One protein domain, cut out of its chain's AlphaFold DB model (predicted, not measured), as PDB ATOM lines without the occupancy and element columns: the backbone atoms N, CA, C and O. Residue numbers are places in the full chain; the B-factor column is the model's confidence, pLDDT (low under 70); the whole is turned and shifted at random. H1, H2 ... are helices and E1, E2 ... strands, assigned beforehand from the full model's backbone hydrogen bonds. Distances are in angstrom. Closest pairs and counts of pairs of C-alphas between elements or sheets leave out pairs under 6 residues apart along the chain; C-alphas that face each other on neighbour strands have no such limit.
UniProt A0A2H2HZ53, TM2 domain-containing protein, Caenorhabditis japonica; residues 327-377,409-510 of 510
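This is residues 327 to 377 and 409 to 510 of the 510 residues of the protein "TM2 domain-containing protein" of Caenorhabditis japonica (UniProt A0A2H2HZ53). One long helix, H3, runs through the middle, between a small three-stranded sheet with H1 and H2 on one side and a group of crossed helices, H4, H6 and H5, on the other. H4 packs on H3, H6 packs on H4, and H5 joins this group through H6; the far end of H5 and the following loop, residues 483 to 496, stick out. The printed part has 153 residues, mostly helix, in the order E1 E2 H1 H2 E3 H3 H4 H5 H6; the antiparallel sheet runs E2 E1 E3. It is only just compact, close to loose, with a radius of gyration of the C-alphas of 17.6 A and spans of 55 by 44 by 29 A.

E1, residues 329 to 333, is the inner strand. E2, residues 340 to 343, forms a hairpin with it; N 330 and O 342 are within hydrogen-bond range at 2.8 A. E3, residues 367 to 371, is antiparallel to E1, with N 333 and O 367 at 2.8 A. H1, residues 344 to 353, and H2, residues 355 to 362, form a helical hairpin and only graze the sheet. E2, H1 H2 and E3 make a split strand-helix-strand unit, two same-way strands with E1 between them, its crossover right-handed. The hub is H3, residues 418 to 438, which touches H2 about perpendicular at 75 degrees, C-alphas Tyr 359 and Ser 435 being closest at 4.9 A. H3 touches H1 too, closest at C-alphas Val 344 and Val 428, 7.2 A. H4, residues 446 to 459, forms a helical hairpin with H3, at 37 degrees, only just steep; C-alphas Ala 433 and Pro 446 are closest at 4.6 A. H6, residues 496 to 509, touches H4, closest at C-alphas Trp 452 and Ala 504, 5.1 A. H5, residues 468 to 488, touches H6 with residues 472 to 479 alone, closest at C-alphas Cys 475 and Cys 505, 5.7 A. H3 and H5 are apart. Every O i to N i+4 pair is within range in H1, H2, H3, H4 and H6, and 16 of 17 in H5.

E1 begins at C-alpha 329 (9.806, 16.653, 11.119). H3 is 30.0 A long, from C-alpha 418 (12.834, 28.128, 22.559). H5 is 30.7 A, H6 20.0 A and H4 19.9 A long. H6 ends at C-alpha 509 (26.412, 9.412, 29.513).

The farthest C-alphas, Lys 377 and Gly 491, are 57.6 A apart. Residues 378 to 408 are not printed; C-alphas 377 and 409 are 18.2 A apart across this cut. No link printed whole is long. Confidence is under 70 at residues 372 to 377, 409 to 417 and 488 to 494.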
ATOM      1  N   ASP A 327       3.605  19.109  13.530       85.75
ATOM      2  CA  ASP A 327       4.051  19.185  12.137       85.75
ATOM      3  C   ASP A 327       5.574  19.210  11.947       85.75
ATOM      4  O   ASP A 327       6.050  19.044  10.814       85.75
ATOM      5  N   LYS A 328       6.347  19.382  13.030       86.12
ATOM      6  CA  LYS A 328       7.812  19.310  12.978       86.12
ATOM      7  C   LYS A 328       8.259  17.924  12.537       86.12
ATOM      8  O   LYS A 328       7.699  16.914  12.966       86.12
ATOM      9  N   GLN A 329       9.259  17.888  11.662       89.12
ATOM     10  CA  GLN A 329       9.806  16.653  11.119       89.12
ATOM     11  C   GLN A 329      11.071  16.273  11.877       89.12
ATOM     12  O   GLN A 329      11.925  17.115  12.141       89.12
ATOM     13  N   VAL A 330      11.170  14.992  12.207       89.81
ATOM     14  CA  VAL A 330      12.315  14.375  12.868       89.81
ATOM     15  C   VAL A 330      12.893  13.359  11.903       89.81
ATOM     16  O   VAL A 330      12.158  12.536  11.343       89.81
ATOM     17  N   THR A 331      14.197  13.429  11.682       88.94
ATOM     18  CA  THR A 331      14.918  12.511  10.809       88.94
ATOM     19  C   THR A 331      15.867  11.677  11.649       88.94
ATOM     20  O   THR A 331      16.650  12.196  12.437       88.94
ATOM     21  N   ALA A 332      15.736  10.360  11.529       88.12
ATOM     22  CA  ALA A 332      16.625   9.404  12.163       88.12
ATOM     23  C   ALA A 332      17.603   8.896  11.104       88.12
ATOM     24  O   ALA A 332      17.209   8.200  10.161       88.12
ATOM     25  N   THR A 333      18.874   9.254  11.259       86.25
ATOM     26  CA  THR A 333      19.968   8.815  10.393       86.25
ATOM     27  C   THR A 333      20.776   7.751  11.118       86.25
ATOM     28  O   THR A 333      21.276   7.960  12.223       86.25
ATOM     29  N   ARG A 334      20.904   6.584  10.493       84.44
ATOM     30  CA  ARG A 334      21.708   5.477  11.009       84.44
ATOM     31  C   ARG A 334      23.011   5.382  10.222       84.44
ATOM     32  O   ARG A 334      22.966   5.455   8.992       84.44
ATOM     33  N   PRO A 335      24.154   5.164  10.887       73.75
ATOM     34  CA  PRO A 335      25.403   4.913  10.184       73.75
ATOM     35  C   PRO A 335      25.266   3.630   9.347       73.75
ATOM     36  O   PRO A 335      25.085   2.543   9.886       73.75
ATOM     37  N   GLY A 336      25.296   3.770   8.018       71.56
ATOM     38  CA  GLY A 336      25.230   2.651   7.067       71.56
ATOM     39  C   GLY A 336      23.840   2.269   6.532       71.56
ATOM     40  O   GLY A 336      23.766   1.381   5.687       71.56
ATOM     41  N   THR A 337      22.744   2.926   6.942       76.31
ATOM     42  CA  THR A 337      21.400   2.688   6.363       76.31
ATOM     43  C   THR A 337      20.691   3.988   5.962       76.31
ATOM     44  O   THR A 337      21.125   5.079   6.317       76.31
ATOM     45  N   PHE A 338      19.578   3.887   5.228       79.25
ATOM     46  CA  PHE A 338      18.780   5.039   4.779       79.25
ATOM     47  C   PHE A 338      18.206   5.859   5.952       79.25
ATOM     48  O   PHE A 338      17.841   5.293   6.986       79.25
ATOM     49  N   SER A 339      18.097   7.180   5.781       82.62
ATOM     50  CA  SER A 339      17.494   8.087   6.762       82.62
ATOM     51  C   SER A 339      15.966   8.053   6.682       82.62
ATOM     52  O   SER A 339      15.373   8.163   5.611       82.62
ATOM     53  N   GLN A 340      15.296   7.902   7.823       85.75
ATOM     54  CA  GLN A 340      13.832   7.897   7.882       85.75
ATOM     55  C   GLN A 340      13.326   9.216   8.454       85.75
ATOM     56  O   GLN A 340      13.845   9.696   9.456       85.75
ATOM     57  N   THR A 341      12.304   9.804   7.828       88.44
ATOM     58  CA  THR A 341      11.748  11.104   8.231       88.44
ATOM     59  C   THR A 341      10.279  10.959   8.608       88.44
ATOM     60  O   THR A 341       9.483  10.515   7.778       88.44
ATOM     61  N   ILE A 342       9.900  11.371   9.814       90.00
ATOM     62  CA  ILE A 342       8.526  11.281  10.330       90.00
ATOM     63  C   ILE A 342       8.160  12.565  11.081       90.00
ATOM     64  O   ILE A 342       9.039  13.263  11.580       90.00
ATOM     65  N   SER A 343       6.875  12.925  11.144       91.75
ATOM     66  CA  SER A 343       6.448  14.071  11.956       91.75
ATOM     67  C   SER A 343       6.263  13.689  13.424       91.75
ATOM     68  O   SER A 343       5.860  12.565  13.732       91.75
ATOM     69  N   VAL A 344       6.492  14.636  14.335       90.19
ATOM     70  CA  VAL A 344       6.312  14.429  15.785       90.19
ATOM     71  C   VAL A 344       4.873  14.022  16.114       90.19
ATOM     72  O   VAL A 344       4.644  13.146  16.943       90.19
ATOM     73  N   GLY A 345       3.889  14.592  15.416       88.62
ATOM     74  CA  GLY A 345       2.483  14.217  15.559       88.62
ATOM     75  C   GLY A 345       2.196  12.774  15.148       88.62
ATOM     76  O   GLY A 345       1.416  12.090  15.809       88.62
ATOM     77  N   SER A 346       2.851  12.288  14.090       90.19
ATOM     78  CA  SER A 346       2.714  10.890  13.663       90.19
ATOM     79  C   SER A 346       3.386   9.950  14.662       90.19
ATOM     80  O   SER A 346       2.798   8.936  15.004       90.19
ATOM     81  N   LEU A 347       4.547  10.325  15.212       91.00
ATOM     82  CA  LEU A 347       5.202   9.577  16.291       91.00
ATOM     83  C   LEU A 347       4.325   9.470  17.547       91.00
ATOM     84  O   LEU A 347       4.209   8.392  18.123       91.00
ATOM     85  N   LEU A 348       3.676  10.563  17.959       91.00
ATOM     86  CA  LEU A 348       2.735  10.557  19.084       91.00
ATOM     87  C   LEU A 348       1.515   9.673  18.815       91.00
ATOM     88  O   LEU A 348       1.069   8.944  19.698       91.00
ATOM     89  N   ARG A 349       0.980   9.715  17.591       92.12
ATOM     90  CA  ARG A 349      -0.106   8.825  17.175       92.12
ATOM     91  C   ARG A 349       0.346   7.366  17.209       92.12
ATOM     92  O   ARG A 349      -0.338   6.534  17.796       92.12
ATOM     93  N   ASP A 350       1.492   7.061  16.616       92.44
ATOM     94  CA  ASP A 350       2.031   5.705  16.544       92.44
ATOM     95  C   ASP A 350       2.365   5.169  17.940       92.44
ATOM     96  O   ASP A 350       2.125   4.000  18.207       92.44
ATOM     97  N   ARG A 351       2.787   6.019  18.886       91.19
ATOM     98  CA  ARG A 351       2.933   5.641  20.303       91.19
ATOM     99  C   ARG A 351       1.629   5.080  20.890       91.19
ATOM    100  O   ARG A 351       1.679   4.122  21.654       91.19
ATOM    101  N   ILE A 352       0.479   5.673  20.555       91.56
ATOM    102  CA  ILE A 352      -0.835   5.278  21.094       91.56
ATOM    103  C   ILE A 352      -1.380   4.033  20.385       91.56
ATOM    104  O   ILE A 352      -1.917   3.144  21.041       91.56
ATOM    105  N   PHE A 353      -1.270   3.969  19.055       93.12
ATOM    106  CA  PHE A 353      -1.929   2.925  18.261       93.12
ATOM    107  C   PHE A 353      -1.010   1.756  17.879       93.12
ATOM    108  O   PHE A 353      -1.463   0.616  17.835       93.12
ATOM    109  N   GLU A 354       0.269   2.009  17.591       92.88
ATOM    110  CA  GLU A 354       1.215   1.021  17.053       92.88
ATOM    111  C   GLU A 354       2.656   1.249  17.575       92.88
ATOM    112  O   GLU A 354       3.558   1.621  16.813       92.88
ATOM    113  N   PRO A 355       2.929   0.986  18.868       89.94
ATOM    114  CA  PRO A 355       4.189   1.378  19.514       89.94
ATOM    115  C   PRO A 355       5.435   0.729  18.887       89.94
ATOM    116  O   PRO A 355       6.521   1.307  18.903       89.94
ATOM    117  N   LYS A 356       5.281  -0.438  18.243       89.75
ATOM    118  CA  LYS A 356       6.366  -1.137  17.531       89.75
ATOM    119  C   LYS A 356       7.015  -0.275  16.439       89.75
ATOM    120  O   LYS A 356       8.224  -0.370  16.244       89.75
ATOM    121  N   LYS A 357       6.243   0.582  15.754       89.50
ATOM    122  CA  LYS A 357       6.770   1.493  14.721       89.50
ATOM    123  C   LYS A 357       7.727   2.520  15.321       89.50
ATOM    124  O   LYS A 357       8.810   2.724  14.781       89.50
ATOM    125  N   VAL A 358       7.371   3.087  16.474       89.69
ATOM    126  CA  VAL A 358       8.205   4.060  17.196       89.69
ATOM    127  C   VAL A 358       9.523   3.427  17.637       89.69
ATOM    128  O   VAL A 358      10.585   3.998  17.400       89.69
ATOM    129  N   TYR A 359       9.483   2.217  18.202       89.75
ATOM    130  CA  TYR A 359      10.706   1.512  18.596       89.75
ATOM    131  C   TYR A 359      11.582   1.190  17.386       89.75
ATOM    132  O   TYR A 359      12.777   1.455  17.406       89.75
ATOM    133  N   SER A 360      10.984   0.733  16.282       87.75
ATOM    134  CA  SER A 360      11.730   0.473  15.047       87.75
ATOM    135  C   SER A 360      12.354   1.727  14.432       87.75
ATOM    136  O   SER A 360      13.365   1.612  13.747       87.75
ATOM    137  N   PHE A 361      11.784   2.910  14.682       88.88
ATOM    138  CA  PHE A 361      12.320   4.190  14.222       88.88
ATOM    139  C   PHE A 361      13.565   4.593  15.028       88.88
ATOM    140  O   PHE A 361      14.579   4.972  14.445       88.88
ATOM    141  N   PHE A 362      13.529   4.428  16.355       90.06
ATOM    142  CA  PHE A 362      14.642   4.768  17.250       90.06
ATOM    143  C   PHE A 362      15.631   3.622  17.527       90.06
ATOM    144  O   PHE A 362      16.628   3.837  18.219       90.06
ATOM    145  N   ALA A 363      15.407   2.435  16.958       84.44
ATOM    146  CA  ALA A 363      16.277   1.282  17.160       84.44
ATOM    147  C   ALA A 363      17.731   1.579  16.760       84.44
ATOM    148  O   ALA A 363      17.996   2.170  15.701       84.44
ATOM    149  N   GLY A 364      18.665   1.131  17.604       79.38
ATOM    150  CA  GLY A 364      20.106   1.239  17.360       79.38
ATOM    151  C   GLY A 364      20.695   2.642  17.546       79.38
ATOM    152  O   GLY A 364      21.731   2.928  16.958       79.38
ATOM    153  N   ASN A 365      20.053   3.511  18.340       82.19
ATOM    154  CA  ASN A 365      20.530   4.866  18.662       82.19
ATOM    155  C   ASN A 365      20.903   5.713  17.423       82.19
ATOM    156  O   ASN A 365      22.059   6.106  17.268       82.19
ATOM    157  N   PRO A 366      19.935   6.034  16.545       85.12
ATOM    158  CA  PRO A 366      20.191   6.878  15.386       85.12
ATOM    159  C   PRO A 366      20.568   8.310  15.795       85.12
ATOM    160  O   PRO A 366      20.170   8.799  16.862       85.12
ATOM    161  N   LEU A 367      21.286   8.990  14.900       84.94
ATOM    162  CA  LEU A 367      21.482  10.434  14.950       84.94
ATOM    163  C   LEU A 367      20.164  11.117  14.576       84.94
ATOM    164  O   LEU A 367      19.537  10.746  13.582       84.94
ATOM    165  N   ILE A 368      19.737  12.084  15.384       86.00
ATOM    166  CA  ILE A 368      18.453  12.767  15.216       86.00
ATOM    167  C   ILE A 368      18.699  14.189  14.730       86.00
ATOM    168  O   ILE A 368      19.370  14.960  15.414       86.00
ATOM    169  N   GLU A 369      18.098  14.547  13.599       84.69
ATOM    170  CA  GLU A 369      18.033  15.929  13.128       84.69
ATOM    171  C   GLU A 369      16.575  16.400  13.069       84.69
ATOM    172  O   GLU A 369      15.636  15.633  12.822       84.69
ATOM    173  N   TYR A 370      16.376  17.689  13.328       82.44
ATOM    174  CA  TYR A 370      15.065  18.323  13.331       82.44
ATOM    175  C   TYR A 370      14.954  19.252  12.124       82.44
ATOM    176  O   TYR A 370      15.840  20.068  11.878       82.44
ATOM    177  N   HIS A 371      13.848  19.161  11.387       77.19
ATOM    178  CA  HIS A 371      13.572  20.049  10.259       77.19
ATOM    179  C   HIS A 371      12.164  20.634  10.345       77.19
ATOM    180  O   HIS A 371      11.197  19.955  10.717       77.19
ATOM    181  N   SER A 372      12.022  21.888   9.919       66.62
ATOM    182  CA  SER A 372      10.713  22.479   9.664       66.62
ATOM    183  C   SER A 372      10.260  22.177   8.232       66.62
ATOM    184  O   SER A 372      11.057  22.171   7.293       66.62
ATOM    185  N   LYS A 373       8.948  21.984   8.015       57.53
ATOM    186  CA  LYS A 373       8.371  21.896   6.656       57.53
ATOM    187  C   LYS A 373       8.687  23.147   5.814       57.53
ATOM    188  O   LYS A 373       8.730  23.047   4.588       57.53
ATOM    189  N   ALA A 374       8.913  24.300   6.455       49.91
ATOM    190  CA  ALA A 374       9.256  25.560   5.796       49.91
ATOM    191  C   ALA A 374      10.687  25.575   5.215       49.91
ATOM    192  O   ALA A 374      10.880  26.087   4.111       49.91
ATOM    193  N   ASP A 375      11.659  24.926   5.867       46.31
ATOM    194  CA  ASP A 375      13.062  24.902   5.410       46.31
ATOM    195  C   ASP A 375      13.211  24.240   4.033       46.31
ATOM    196  O   ASP A 375      14.002  24.673   3.194       46.31
ATOM    197  N   ARG A 376      12.372  23.235   3.740       38.91
ATOM    198  CA  ARG A 376      12.356  22.537   2.443       38.91
ATOM    199  C   ARG A 376      11.813  23.377   1.282       38.91
ATOM    200  O   ARG A 376      12.091  23.041   0.131       38.91
ATOM    201  N   LYS A 377      11.022  24.429   1.540       42.69
ATOM    202  CA  LYS A 377      10.518  25.324   0.477       42.69
ATOM    203  C   LYS A 377      11.568  26.357   0.058       42.69
ATOM    204  O   LYS A 377      11.616  26.702  -1.120       42.69
ATOM    205  N   THR A 409       1.228  38.246   9.227       41.66
ATOM    206  CA  THR A 409       2.355  38.370  10.159       41.66
ATOM    207  C   THR A 409       3.711  38.427   9.467       41.66
ATOM    208  O   THR A 409       4.691  38.785  10.116       41.66
ATOM    209  N   GLY A 410       3.808  38.027   8.190       41.88
ATOM    210  CA  GLY A 410       5.096  37.808   7.519       41.88
ATOM    211  C   GLY A 410       6.001  36.790   8.239       41.88
ATOM    212  O   GLY A 410       7.174  36.658   7.901       41.88
ATOM    213  N   ALA A 411       5.475  36.070   9.240       40.66
ATOM    214  CA  ALA A 411       6.246  35.346  10.251       40.66
ATOM    215  C   ALA A 411       6.322  33.836   9.991       40.66
ATOM    216  O   ALA A 411       6.787  33.071  10.839       40.66
ATOM    217  N   ALA A 412       5.924  33.390   8.795       38.09
ATOM    218  CA  ALA A 412       6.057  31.996   8.380       38.09
ATOM    219  C   ALA A 412       7.519  31.504   8.349       38.09
ATOM    220  O   ALA A 412       7.742  30.302   8.216       38.09
ATOM    221  N   HIS A 413       8.507  32.401   8.482       38.47
ATOM    222  CA  HIS A 413       9.900  32.073   8.201       38.47
ATOM    223  C   HIS A 413      10.934  32.245   9.324       38.47
ATOM    224  O   HIS A 413      12.031  31.735   9.120       38.47
ATOM    225  N   LEU A 414      10.682  32.910  10.468       36.91
ATOM    226  CA  LEU A 414      11.848  33.372  11.255       36.91
ATOM    227  C   LEU A 414      11.746  33.589  12.778       36.91
ATOM    228  O   LEU A 414      12.593  34.298  13.313       36.91
ATOM    229  N   THR A 415      10.825  32.969  13.523       43.09
ATOM    230  CA  THR A 415      10.944  32.983  14.999       43.09
ATOM    231  C   THR A 415      11.051  31.577  15.569       43.09
ATOM    232  O   THR A 415      10.082  30.827  15.692       43.09
ATOM    233  N   LYS A 416      12.293  31.213  15.886       54.59
ATOM    234  CA  LYS A 416      12.639  30.113  16.776       54.59
ATOM    235  C   LYS A 416      12.021  30.410  18.141       54.59
ATOM    236  O   LYS A 416      12.240  31.489  18.688       54.59
ATOM    237  N   ILE A 417      11.191  29.510  18.655       64.12
ATOM    238  CA  ILE A 417      10.556  29.696  19.964       64.12
ATOM    239  C   ILE A 417      11.107  28.627  20.881       64.12
ATOM    240  O   ILE A 417      10.687  27.469  20.802       64.12
ATOM    241  N   ASP A 418      12.024  29.039  21.753       70.06
ATOM    242  CA  ASP A 418      12.834  28.128  22.559       70.06
ATOM    243  C   ASP A 418      11.976  27.144  23.352       70.06
ATOM    244  O   ASP A 418      12.230  25.947  23.315       70.06
ATOM    245  N   TRP A 419      10.885  27.596  23.982       77.50
ATOM    246  CA  TRP A 419      10.023  26.705  24.767       77.50
ATOM    247  C   TRP A 419       9.224  25.710  23.906       77.50
ATOM    248  O   TRP A 419       8.993  24.580  24.338       77.50
ATOM    249  N   ILE A 420       8.817  26.080  22.683       83.38
ATOM    250  CA  ILE A 420       8.107  25.169  21.765       83.38
ATOM    251  C   ILE A 420       9.070  24.103  21.260       83.38
ATOM    252  O   ILE A 420       8.719  22.927  21.166       83.38
ATOM    253  N   GLU A 421      10.289  24.501  20.908       84.44
ATOM    254  CA  GLU A 421      11.343  23.577  20.499       84.44
ATOM    255  C   GLU A 421      11.760  22.659  21.626       84.44
ATOM    256  O   GLU A 421      11.791  21.455  21.408       84.44
ATOM    257  N   LEU A 422      11.926  23.195  22.830       84.19
ATOM    258  CA  LEU A 422      12.189  22.428  24.037       84.19
ATOM    259  C   LEU A 422      11.068  21.428  24.343       84.19
ATOM    260  O   LEU A 422      11.329  20.295  24.723       84.19
ATOM    261  N   THR A 423       9.808  21.814  24.126       85.88
ATOM    262  CA  THR A 423       8.661  20.901  24.269       85.88
ATOM    263  C   THR A 423       8.684  19.817  23.193       85.88
ATOM    264  O   THR A 423       8.413  18.651  23.470       85.88
ATOM    265  N   THR A 424       9.027  20.185  21.957       88.06
ATOM    266  CA  THR A 424       9.123  19.240  20.838       88.06
ATOM    267  C   THR A 424      10.230  18.218  21.090       88.06
ATOM    268  O   THR A 424       9.998  17.019  20.947       88.06
ATOM    269  N   THR A 425      11.421  18.678  21.478       88.19
ATOM    270  CA  THR A 425      12.567  17.810  21.757       88.19
ATOM    271  C   THR A 425      12.308  16.954  22.979       88.19
ATOM    272  O   THR A 425      12.541  15.758  22.910       88.19
ATOM    273  N   PHE A 426      11.682  17.496  24.026       90.62
ATOM    274  CA  PHE A 426      11.260  16.717  25.186       90.62
ATOM    275  C   PHE A 426      10.324  15.555  24.816       90.62
ATOM    276  O   PHE A 426      10.537  14.431  25.263       90.62
ATOM    277  N   ILE A 427       9.314  15.787  23.966       91.25
ATOM    278  CA  ILE A 427       8.413  14.718  23.495       91.25
ATOM    279  C   ILE A 427       9.203  13.623  22.768       91.25
ATOM    280  O   ILE A 427       8.999  12.434  23.018       91.25
ATOM    281  N   VAL A 428      10.104  14.020  21.871       91.50
ATOM    282  CA  VAL A 428      10.939  13.092  21.098       91.50
ATOM    283  C   VAL A 428      11.914  12.340  22.007       91.50
ATOM    284  O   VAL A 428      12.081  11.134  21.846       91.50
ATOM    285  N   ASP A 429      12.491  13.008  23.002       90.75
ATOM    286  CA  ASP A 429      13.414  12.433  23.978       90.75
ATOM    287  C   ASP A 429      12.741  11.382  24.857       90.75
ATOM    288  O   ASP A 429      13.333  10.332  25.099       90.75
ATOM    289  N   VAL A 430      11.496  11.611  25.291       93.00
ATOM    290  CA  VAL A 430      10.723  10.605  26.037       93.00
ATOM    291  C   VAL A 430      10.498   9.358  25.175       93.00
ATOM    292  O   VAL A 430      10.756   8.246  25.631       93.00
ATOM    293  N   LEU A 431      10.069   9.526  23.918       91.62
ATOM    294  CA  LEU A 431       9.853   8.405  22.988       91.62
ATOM    295  C   LEU A 431      11.146   7.638  22.694       91.62
ATOM    296  O   LEU A 431      11.160   6.409  22.615       91.62
ATOM    297  N   ARG A 432      12.248   8.369  22.549       90.69
ATOM    298  CA  ARG A 432      13.566   7.796  22.321       90.69
ATOM    299  C   ARG A 432      14.061   7.035  23.546       90.69
ATOM    300  O   ARG A 432      14.547   5.917  23.405       90.69
ATOM    301  N   ALA A 433      13.929   7.594  24.742       89.50
ATOM    302  CA  ALA A 433      14.354   6.918  25.961       89.50
ATOM    303  C   ALA A 433      13.517   5.654  26.227       89.50
ATOM    304  O   ALA A 433      14.074   4.632  26.616       89.50
ATOM    305  N   GLU A 434      12.219   5.664  25.906       90.19
ATOM    306  CA  GLU A 434      11.386   4.451  25.923       90.19
ATOM    307  C   GLU A 434      11.935   3.365  24.997       90.19
ATOM    308  O   GLU A 434      12.070   2.216  25.415       90.19
ATOM    309  N   SER A 435      12.316   3.721  23.765       87.88
ATOM    310  CA  SER A 435      12.912   2.752  22.836       87.88
ATOM    311  C   SER A 435      14.226   2.160  23.358       87.88
ATOM    312  O   SER A 435      14.449   0.959  23.234       87.88
ATOM    313  N   ARG A 436      15.059   2.963  24.037       87.69
ATOM    314  CA  ARG A 436      16.332   2.506  24.613       87.69
ATOM    315  C   ARG A 436      16.147   1.483  25.724       87.69
ATOM    316  O   ARG A 436      16.945   0.547  25.811       87.69
ATOM    317  N   VAL A 437      15.119   1.667  26.553       89.56
ATOM    318  CA  VAL A 437      14.759   0.724  27.621       89.56
ATOM    319  C   VAL A 437      14.260  -0.592  27.025       89.56
ATOM    320  O   VAL A 437      14.654  -1.662  27.487       89.56
ATOM    321  N   VAL A 438      13.458  -0.531  25.958       87.88
ATOM    322  CA  VAL A 438      12.982  -1.725  25.237       87.88
ATOM    323  C   VAL A 438      14.142  -2.493  24.593       87.88
ATOM    324  O   VAL A 438      14.203  -3.717  24.716       87.88
ATOM    325  N   ASP A 439      15.108  -1.787  24.001       85.00
ATOM    326  CA  ASP A 439      16.320  -2.367  23.406       85.00
ATOM    327  C   ASP A 439      17.350  -2.848  24.453       85.00
ATOM    328  O   ASP A 439      18.429  -3.317  24.094       85.00
ATOM    329  N   LYS A 440      17.047  -2.725  25.759       85.44
ATOM    330  CA  LYS A 440      17.960  -2.999  26.892       85.44
ATOM    331  C   LYS A 440      19.279  -2.216  26.839       85.44
ATOM    332  O   LYS A 440      20.242  -2.573  27.513       85.44
ATOM    333  N   SER A 441      19.320  -1.142  26.055       82.06
ATOM    334  CA  SER A 441      20.494  -0.277  25.902       82.06
ATOM    335  C   SER A 441      20.667   0.700  27.067       82.06
ATOM    336  O   SER A 441      21.774   1.161  27.310       82.06
ATOM    337  N   SER A 442      19.589   1.005  27.798       84.00
ATOM    338  CA  SER A 442      19.617   1.834  29.004       84.00
ATOM    339  C   SER A 442      18.614   1.314  30.030       84.00
ATOM    340  O   SER A 442      17.557   0.796  29.672       84.00
ATOM    341  N   THR A 443      18.938   1.462  31.312       84.00
ATOM    342  CA  THR A 443      18.072   1.103  32.448       84.00
ATOM    343  C   THR A 443      17.405   2.322  33.090       84.00
ATOM    344  O   THR A 443      16.652   2.182  34.052       84.00
ATOM    345  N   VAL A 444      17.680   3.526  32.582       87.31
ATOM    346  CA  VAL A 444      17.171   4.783  33.139       87.31
ATOM    347  C   VAL A 444      15.703   4.981  32.756       87.31
ATOM    348  O   VAL A 444      15.313   4.764  31.610       87.31
ATOM    349  N   GLU A 445      14.889   5.453  33.702       90.12
ATOM    350  CA  GLU A 445      13.493   5.811  33.441       90.12
ATOM    351  C   GLU A 445      13.376   6.859  32.313       90.12
ATOM    352  O   GLU A 445      14.024   7.912  32.390       90.12
ATOM    353  N   PRO A 446      12.512   6.646  31.300       90.31
ATOM    354  CA  PRO A 446      12.466   7.502  30.115       90.31
ATOM    355  C   PRO A 446      12.195   8.977  30.402       90.31
ATOM    356  O   PRO A 446      12.846   9.867  29.854       90.31
ATOM    357  N   PHE A 447      11.255   9.243  31.309       91.50
ATOM    358  CA  PHE A 447      10.887  10.599  31.698       91.50
ATOM    359  C   PHE A 447      12.038  11.313  32.419       91.50
ATOM    360  O   PHE A 447      12.336  12.471  32.133       91.50
ATOM    361  N   LYS A 448      12.737  10.597  33.308       90.88
ATOM    362  CA  LYS A 448      13.903  11.108  34.034       90.88
ATOM    363  C   LYS A 448      15.052  11.433  33.082       90.88
ATOM    364  O   LYS A 448      15.679  12.479  33.229       90.88
ATOM    365  N   TRP A 449      15.309  10.572  32.097       91.44
ATOM    366  CA  TRP A 449      16.334  10.815  31.082       91.44
ATOM    367  C   TRP A 449      16.029  12.078  30.259       91.44
ATOM    368  O   TRP A 449      16.887  12.953  30.132       91.44
ATOM    369  N   ALA A 450      14.789  12.220  29.780       91.44
ATOM    370  CA  ALA A 450      14.358  13.388  29.014       91.44
ATOM    371  C   ALA A 450      14.432  14.692  29.833       91.44
ATOM    372  O   ALA A 450      14.884  15.718  29.325       91.44
ATOM    373  N   LEU A 451      14.050  14.652  31.116       90.31
ATOM    374  CA  LEU A 451      14.187  15.796  32.022       90.31
ATOM    375  C   LEU A 451      15.648  16.201  32.228       90.31
ATOM    376  O   LEU A 451      15.951  17.391  32.188       90.31
ATOM    377  N   TRP A 452      16.558  15.240  32.416       91.25
ATOM    378  CA  TRP A 452      17.978  15.549  32.577       91.25
ATOM    379  C   TRP A 452      18.595  16.141  31.315       91.25
ATOM    380  O   TRP A 452      19.343  17.111  31.415       91.25
ATOM    381  N   ARG A 453      18.253  15.620  30.130       89.50
ATOM    382  CA  ARG A 453      18.698  16.207  28.856       89.50
ATOM    383  C   ARG A 453      18.209  17.649  28.713       89.50
ATOM    384  O   ARG A 453      19.004  18.534  28.414       89.50
ATOM    385  N   ASN A 454      16.931  17.894  28.991       87.75
ATOM    386  CA  ASN A 454      16.328  19.226  28.937       87.75
ATOM    387  C   ASN A 454      16.986  20.198  29.945       87.75
ATOM    388  O   ASN A 454      17.382  21.306  29.581       87.75
ATOM    389  N   TYR A 455      17.219  19.744  31.179       87.81
ATOM    390  CA  TYR A 455      17.956  20.499  32.193       87.81
ATOM    391  C   TYR A 455      19.369  20.878  31.727       87.81
ATOM    392  O   TYR A 455      19.768  22.029  31.887       87.81
ATOM    393  N   LEU A 456      20.117  19.950  31.116       87.50
ATOM    394  CA  LEU A 456      21.466  20.223  30.604       87.50
ATOM    395  C   LEU A 456      21.466  21.244  29.463       87.50
ATOM    396  O   LEU A 456      22.327  22.119  29.440       87.50
ATOM    397  N   ILE A 457      20.499  21.156  28.544       86.00
ATOM    398  CA  ILE A 457      20.333  22.132  27.458       86.00
ATOM    399  C   ILE A 457      20.142  23.534  28.040       86.00
ATOM    400  O   ILE A 457      20.839  24.462  27.636       86.00
ATOM    401  N   HIS A 458      19.252  23.675  29.025       82.38
ATOM    402  CA  HIS A 458      19.008  24.956  29.683       82.38
ATOM    403  C   HIS A 458      20.224  25.440  30.485       82.38
ATOM    404  O   HIS A 458      20.592  26.607  30.408       82.38
ATOM    405  N   ASN A 459      20.869  24.557  31.252       83.88
ATOM    406  CA  ASN A 459      22.005  24.905  32.108       83.88
ATOM    407  C   ASN A 459      23.240  25.347  31.307       83.88
ATOM    408  O   ASN A 459      23.973  26.230  31.738       83.88
ATOM    409  N   PHE A 460      23.464  24.747  30.136       85.19
ATOM    410  CA  PHE A 460      24.554  25.120  29.233       85.19
ATOM    411  C   PHE A 460      24.154  26.170  28.188       85.19
ATOM    412  O   PHE A 460      24.967  26.487  27.321       85.19
ATOM    413  N   SER A 461      22.931  26.713  28.259       81.25
ATOM    414  CA  SER A 461      22.395  27.682  27.292       81.25
ATOM    415  C   SER A 461      22.555  27.217  25.837       81.25
ATOM    416  O   SER A 461      22.922  27.992  24.953       81.25
ATOM    417  N   LEU A 462      22.338  25.922  25.600       82.56
ATOM    418  CA  LEU A 462      22.463  25.307  24.284       82.56
ATOM    419  C   LEU A 462      21.168  25.442  23.489       82.56
ATOM    420  O   LEU A 462      20.076  25.618  24.028       82.56
ATOM    421  N   ASP A 463      21.309  25.298  22.177       81.56
ATOM    422  CA  ASP A 463      20.189  25.189  21.258       81.56
ATOM    423  C   ASP A 463      19.254  24.025  21.666       81.56
ATOM    424  O   ASP A 463      19.741  22.903  21.838       81.56
ATOM    425  N   PRO A 464      17.927  24.222  21.783       82.00
ATOM    426  CA  PRO A 464      16.987  23.128  22.037       82.00
ATOM    427  C   PRO A 464      17.100  21.955  21.052       82.00
ATOM    428  O   PRO A 464      16.825  20.812  21.427       82.00
ATOM    429  N   LEU A 465      17.523  22.222  19.811       82.56
ATOM    430  CA  LEU A 465      17.702  21.237  18.740       82.56
ATOM    431  C   LEU A 465      19.128  20.653  18.685       82.56
ATOM    432  O   LEU A 465      19.506  20.046  17.684       82.56
ATOM    433  N   VAL A 466      19.936  20.836  19.737       83.69
ATOM    434  CA  VAL A 466      21.328  20.372  19.789       83.69
ATOM    435  C   VAL A 466      21.448  18.851  19.611       83.69
ATOM    436  O   VAL A 466      20.696  18.072  20.202       83.69
ATOM    437  N   ALA A 467      22.434  18.427  18.816       82.75
ATOM    438  CA  ALA A 467      22.800  17.023  18.666       82.75
ATOM    439  C   ALA A 467      23.454  16.473  19.944       82.75
ATOM    440  O   ALA A 467      24.173  17.186  20.652       82.75
ATOM    441  N   ASP A 468      23.262  15.181  20.214       83.56
ATOM    442  CA  ASP A 468      23.788  14.540  21.426       83.56
ATOM    443  C   ASP A 468      25.312  14.630  21.535       83.56
ATOM    444  O   ASP A 468      25.827  14.855  22.626       83.56
ATOM    445  N   ASP A 469      26.033  14.519  20.416       85.25
ATOM    446  CA  ASP A 469      27.498  14.595  20.396       85.25
ATOM    447  C   ASP A 469      27.994  15.915  20.979       85.25
ATOM    448  O   ASP A 469      28.938  15.952  21.774       85.25
ATOM    449  N   ARG A 470      27.313  17.014  20.641       86.81
ATOM    450  CA  ARG A 470      27.661  18.329  21.169       86.81
ATOM    451  C   ARG A 470      27.376  18.413  22.665       86.81
ATOM    452  O   ARG A 470      28.208  18.941  23.400       86.81
ATOM    453  N   LEU A 471      26.255  17.853  23.123       88.12
ATOM    454  CA  LEU A 471      25.916  17.809  24.545       88.12
ATOM    455  C   LEU A 471      26.909  16.945  25.343       88.12
ATOM    456  O   LEU A 471      27.333  17.330  26.432       88.12
ATOM    457  N   HIS A 472      27.360  15.820  24.778       89.75
ATOM    458  CA  HIS A 472      28.402  14.975  25.363       89.75
ATOM    459  C   HIS A 472      29.740  15.706  25.501       89.75
ATOM    460  O   HIS A 472      30.413  15.556  26.524       89.75
ATOM    461  N   VAL A 473      30.136  16.495  24.497       91.94
ATOM    462  CA  VAL A 473      31.365  17.300  24.550       91.94
ATOM    463  C   VAL A 473      31.293  18.334  25.674       91.94
ATOM    464  O   VAL A 473      32.242  18.434  26.453       91.94
ATOM    465  N   GLU A 474      30.175  19.051  25.811       91.38
ATOM    466  CA  GLU A 474      30.016  20.040  26.887       91.38
ATOM    467  C   GLU A 474      29.969  19.377  28.272       91.38
ATOM    468  O   GLU A 474      30.645  19.841  29.190       91.38
ATOM    469  N   CYS A 475      29.296  18.229  28.423       92.50
ATOM    470  CA  CYS A 475      29.332  17.463  29.673       92.50
ATOM    471  C   CYS A 475      30.750  16.994  30.038       92.50
ATOM    472  O   CYS A 475      31.150  17.099  31.198       92.50
ATOM    473  N   LYS A 476      31.541  16.504  29.070       93.25
ATOM    474  CA  LYS A 476      32.943  16.114  29.311       93.25
ATOM    475  C   LYS A 476      33.788  17.314  29.734       93.25
ATOM    476  O   LYS A 476      34.525  17.216  30.714       93.25
ATOM    477  N   ARG A 477      33.650  18.445  29.036       92.44
ATOM    478  CA  ARG A 477      34.337  19.698  29.380       92.44
ATOM    479  C   ARG A 477      33.987  20.133  30.806       92.44
ATOM    480  O   ARG A 477      34.894  20.353  31.606       92.44
ATOM    481  N   TRP A 478      32.703  20.153  31.153       91.81
ATOM    482  CA  TRP A 478      32.233  20.520  32.489       91.81
ATOM    483  C   TRP A 478      32.743  19.568  33.587       91.81
ATOM    484  O   TRP A 478      33.185  20.004  34.647       91.81
ATOM    485  N   GLN A 479      32.765  18.257  33.335       90.06
ATOM    486  CA  GLN A 479      33.319  17.295  34.295       90.06
ATOM    487  C   GLN A 479      34.825  17.486  34.513       90.06
ATOM    488  O   GLN A 479      35.315  17.269  35.621       90.06
ATOM    489  N   THR A 480      35.585  17.866  33.480       89.69
ATOM    490  CA  THR A 480      37.022  18.142  33.642       89.69
ATOM    491  C   THR A 480      37.281  19.396  34.472       89.69
ATOM    492  O   THR A 480      38.171  19.373  35.324       89.69
ATOM    493  N   THR A 481      36.482  20.451  34.292       88.06
ATOM    494  CA  THR A 481      36.601  21.682  35.083       88.06
ATOM    495  C   THR A 481      36.177  21.461  36.536       88.06
ATOM    496  O   THR A 481      36.886  21.907  37.435       88.06
ATOM    497  N   GLU A 482      35.104  20.703  36.793       84.62
ATOM    498  CA  GLU A 482      34.677  20.353  38.161       84.62
ATOM    499  C   GLU A 482      35.732  19.519  38.895       84.62
ATOM    500  O   GLU A 482      36.082  19.828  40.034       84.62
ATOM    501  N   LYS A 483      36.317  18.514  38.230       85.06
ATOM    502  CA  LYS A 483      37.392  17.698  38.815       85.06
ATOM    503  C   LYS A 483      38.639  18.521  39.142       85.06
ATOM    504  O   LYS A 483      39.296  18.235  40.142       85.06
ATOM    505  N   ALA A 484      38.976  19.511  38.315       83.62
ATOM    506  CA  ALA A 484      40.087  20.422  38.579       83.62
ATOM    507  C   ALA A 484      39.782  21.360  39.761       83.62
ATOM    508  O   ALA A 484      40.617  21.504  40.650       83.62
ATOM    509  N   ALA A 485      38.569  21.921  39.826       81.38
ATOM    510  CA  ALA A 485      38.135  22.783  40.926       81.38
ATOM    511  C   ALA A 485      38.095  22.036  42.273       81.38
ATOM    512  O   ALA A 485      38.607  22.530  43.276       81.38
ATOM    513  N   ARG A 486      37.597  20.791  42.288       75.38
ATOM    514  CA  ARG A 486      37.565  19.933  43.488       75.38
ATOM    515  C   ARG A 486      38.942  19.622  44.071       75.38
ATOM    516  O   ARG A 486      39.045  19.441  45.278       75.38
ATOM    517  N   LYS A 487      39.986  19.526  43.238       73.25
ATOM    518  CA  LYS A 487      41.364  19.310  43.718       73.25
ATOM    519  C   LYS A 487      41.910  20.522  44.474       73.25
ATOM    520  O   LYS A 487      42.759  20.345  45.338       73.25
ATOM    521  N   ASN A 488      41.408  21.715  44.161       68.38
ATOM    522  CA  ASN A 488      41.875  22.970  44.742       68.38
ATOM    523  C   ASN A 488      41.041  23.410  45.961       68.38
ATOM    524  O   ASN A 488      41.542  24.157  46.792       68.38
ATOM    525  N   GLU A 489      39.799  22.930  46.100       65.38
ATOM    526  CA  GLU A 489      38.871  23.323  47.172       65.38
ATOM    527  C   GLU A 489      38.252  22.107  47.891       65.38
ATOM    528  O   GLU A 489      37.034  21.911  47.924       65.38
ATOM    529  N   ALA A 490      39.094  21.253  48.478       54.91
ATOM    530  CA  ALA A 490      38.641  20.126  49.290       54.91
ATOM    531  C   ALA A 490      38.042  20.615  50.628       54.91
ATOM    532  O   ALA A 490      38.745  20.695  51.630       54.91
ATOM    533  N   GLY A 491      36.747  20.957  50.650       58.59
ATOM    534  CA  GLY A 491      36.027  21.240  51.903       58.59
ATOM    535  C   GLY A 491      34.843  22.211  51.858       58.59
ATOM    536  O   GLY A 491      34.234  22.426  52.901       58.59
ATOM    537  N   LYS A 492      34.489  22.804  50.708       60.34
ATOM    538  CA  LYS A 492      33.319  23.702  50.620       60.34
ATOM    539  C   LYS A 492      31.995  22.946  50.472       60.34
ATOM    540  O   LYS A 492      31.923  21.888  49.843       60.34
ATOM    541  N   GLU A 493      30.960  23.535  51.067       57.41
ATOM    542  CA  GLU A 493      29.553  23.133  51.001       57.41
ATOM    543  C   GLU A 493      29.126  22.927  49.535       57.41
ATOM    544  O   GLU A 493      29.445  23.734  48.663       57.41
ATOM    545  N   GLN A 494      28.496  21.789  49.229       68.06
ATOM    546  CA  GLN A 494      28.208  21.405  47.846       68.06
ATOM    547  C   GLN A 494      26.986  22.161  47.327       68.06
ATOM    548  O   GLN A 494      25.859  21.854  47.711       68.06
ATOM    549  N   ASP A 495      27.200  23.092  46.398       80.56
ATOM    550  CA  ASP A 495      26.113  23.743  45.671       80.56
ATOM    551  C   ASP A 495      25.195  22.701  45.011       80.56
ATOM    552  O   ASP A 495      25.619  21.902  44.165       80.56
ATOM    553  N   PHE A 496      23.902  22.742  45.348       83.62
ATOM    554  CA  PHE A 496      22.895  21.828  44.796       83.62
ATOM    555  C   PHE A 496      22.849  21.853  43.258       83.62
ATOM    556  O   PHE A 496      22.586  20.826  42.632       83.62
ATOM    557  N   GLY A 497      23.160  22.995  42.631       81.88
ATOM    558  CA  GLY A 497      23.246  23.116  41.171       81.88
ATOM    559  C   GLY A 497      24.395  22.309  40.552       81.88
ATOM    560  O   GLY A 497      24.233  21.701  39.491       81.88
ATOM    561  N   VAL A 498      25.540  22.231  41.237       84.81
ATOM    562  CA  VAL A 498      26.702  21.443  40.794       84.81
ATOM    563  C   VAL A 498      26.400  19.950  40.922       84.81
ATOM    564  O   VAL A 498      26.684  19.178  40.004       84.81
ATOM    565  N   LEU A 499      25.752  19.544  42.017       85.62
ATOM    566  CA  LEU A 499      25.295  18.166  42.213       85.62
ATOM    567  C   LEU A 499      24.281  17.734  41.151       85.62
ATOM    568  O   LEU A 499      24.433  16.659  40.566       85.62
ATOM    569  N   ALA A 500      23.299  18.587  40.851       86.88
ATOM    570  CA  ALA A 500      22.311  18.334  39.809       86.88
ATOM    571  C   ALA A 500      22.974  18.185  38.431       86.88
ATOM    572  O   ALA A 500      22.733  17.198  37.741       86.88
ATOM    573  N   THR A 501      23.877  19.098  38.054       88.38
ATOM    574  CA  THR A 501      24.597  19.033  36.767       88.38
ATOM    575  C   THR A 501      25.461  17.776  36.657       88.38
ATOM    576  O   THR A 501      25.493  17.120  35.614       88.38
ATOM    577  N   ARG A 502      26.109  17.368  37.753       89.81
ATOM    578  CA  ARG A 502      26.891  16.131  37.810       89.81
ATOM    579  C   ARG A 502      26.022  14.898  37.603       89.81
ATOM    580  O   ARG A 502      26.367  14.042  36.786       89.81
ATOM    581  N   GLN A 503      24.905  14.812  38.324       90.25
ATOM    582  CA  GLN A 503      23.964  13.706  38.188       90.25
ATOM    583  C   GLN A 503      23.384  13.657  36.771       90.25
ATOM    584  O   GLN A 503      23.348  12.583  36.165       90.25
ATOM    585  N   ALA A 504      23.025  14.811  36.210       88.81
ATOM    586  CA  ALA A 504      22.521  14.947  34.852       88.81
ATOM    587  C   ALA A 504      23.517  14.419  33.810       88.81
ATOM    588  O   ALA A 504      23.183  13.514  33.049       88.81
ATOM    589  N   CYS A 505      24.765  14.905  33.821       91.06
ATOM    590  CA  CYS A 505      25.791  14.438  32.886       91.06
ATOM    591  C   CYS A 505      26.116  12.950  33.083       91.06
ATOM    592  O   CYS A 505      26.348  12.252  32.102       91.06
ATOM    593  N   SER A 506      26.099  12.433  34.320       87.62
ATOM    594  CA  SER A 506      26.301  10.995  34.556       87.62
ATOM    595  C   SER A 506      25.163  10.135  33.997       87.62
ATOM    596  O   SER A 506      25.434   9.101  33.402       87.62
ATOM    597  N   THR A 507      23.915  10.599  34.119       86.62
ATOM    598  CA  THR A 507      22.716   9.896  33.630       86.62
ATOM    599  C   THR A 507      22.585   9.981  32.107       86.62
ATOM    600  O   THR A 507      22.037   9.091  31.473       86.62
ATOM    601  N   PHE A 508      23.063  11.069  31.499       85.38
ATOM    602  CA  PHE A 508      23.047  11.229  30.046       85.38
ATOM    603  C   PHE A 508      24.146  10.405  29.355       85.38
ATOM    604  O   PHE A 508      23.969   9.982  28.217       85.38
ATOM    605  N   MET A 509      25.283  10.195  30.030       81.12
ATOM    606  CA  MET A 509      26.412   9.412  29.513       81.12
ATOM    607  C   MET A 509      26.320   7.905  29.792       81.12
ATOM    608  O   MET A 509      27.109   7.164  29.207       81.12
ATOM    609  N   SER A 510      25.417   7.474  30.681       73.62
ATOM    610  CA  SER A 510      25.075   6.062  30.913       73.62
ATOM    611  C   SER A 510      24.113   5.548  29.856       73.62
ATOM    612  O   SER A 510      24.338   4.423  29.371       73.62
TER     613      SER A 510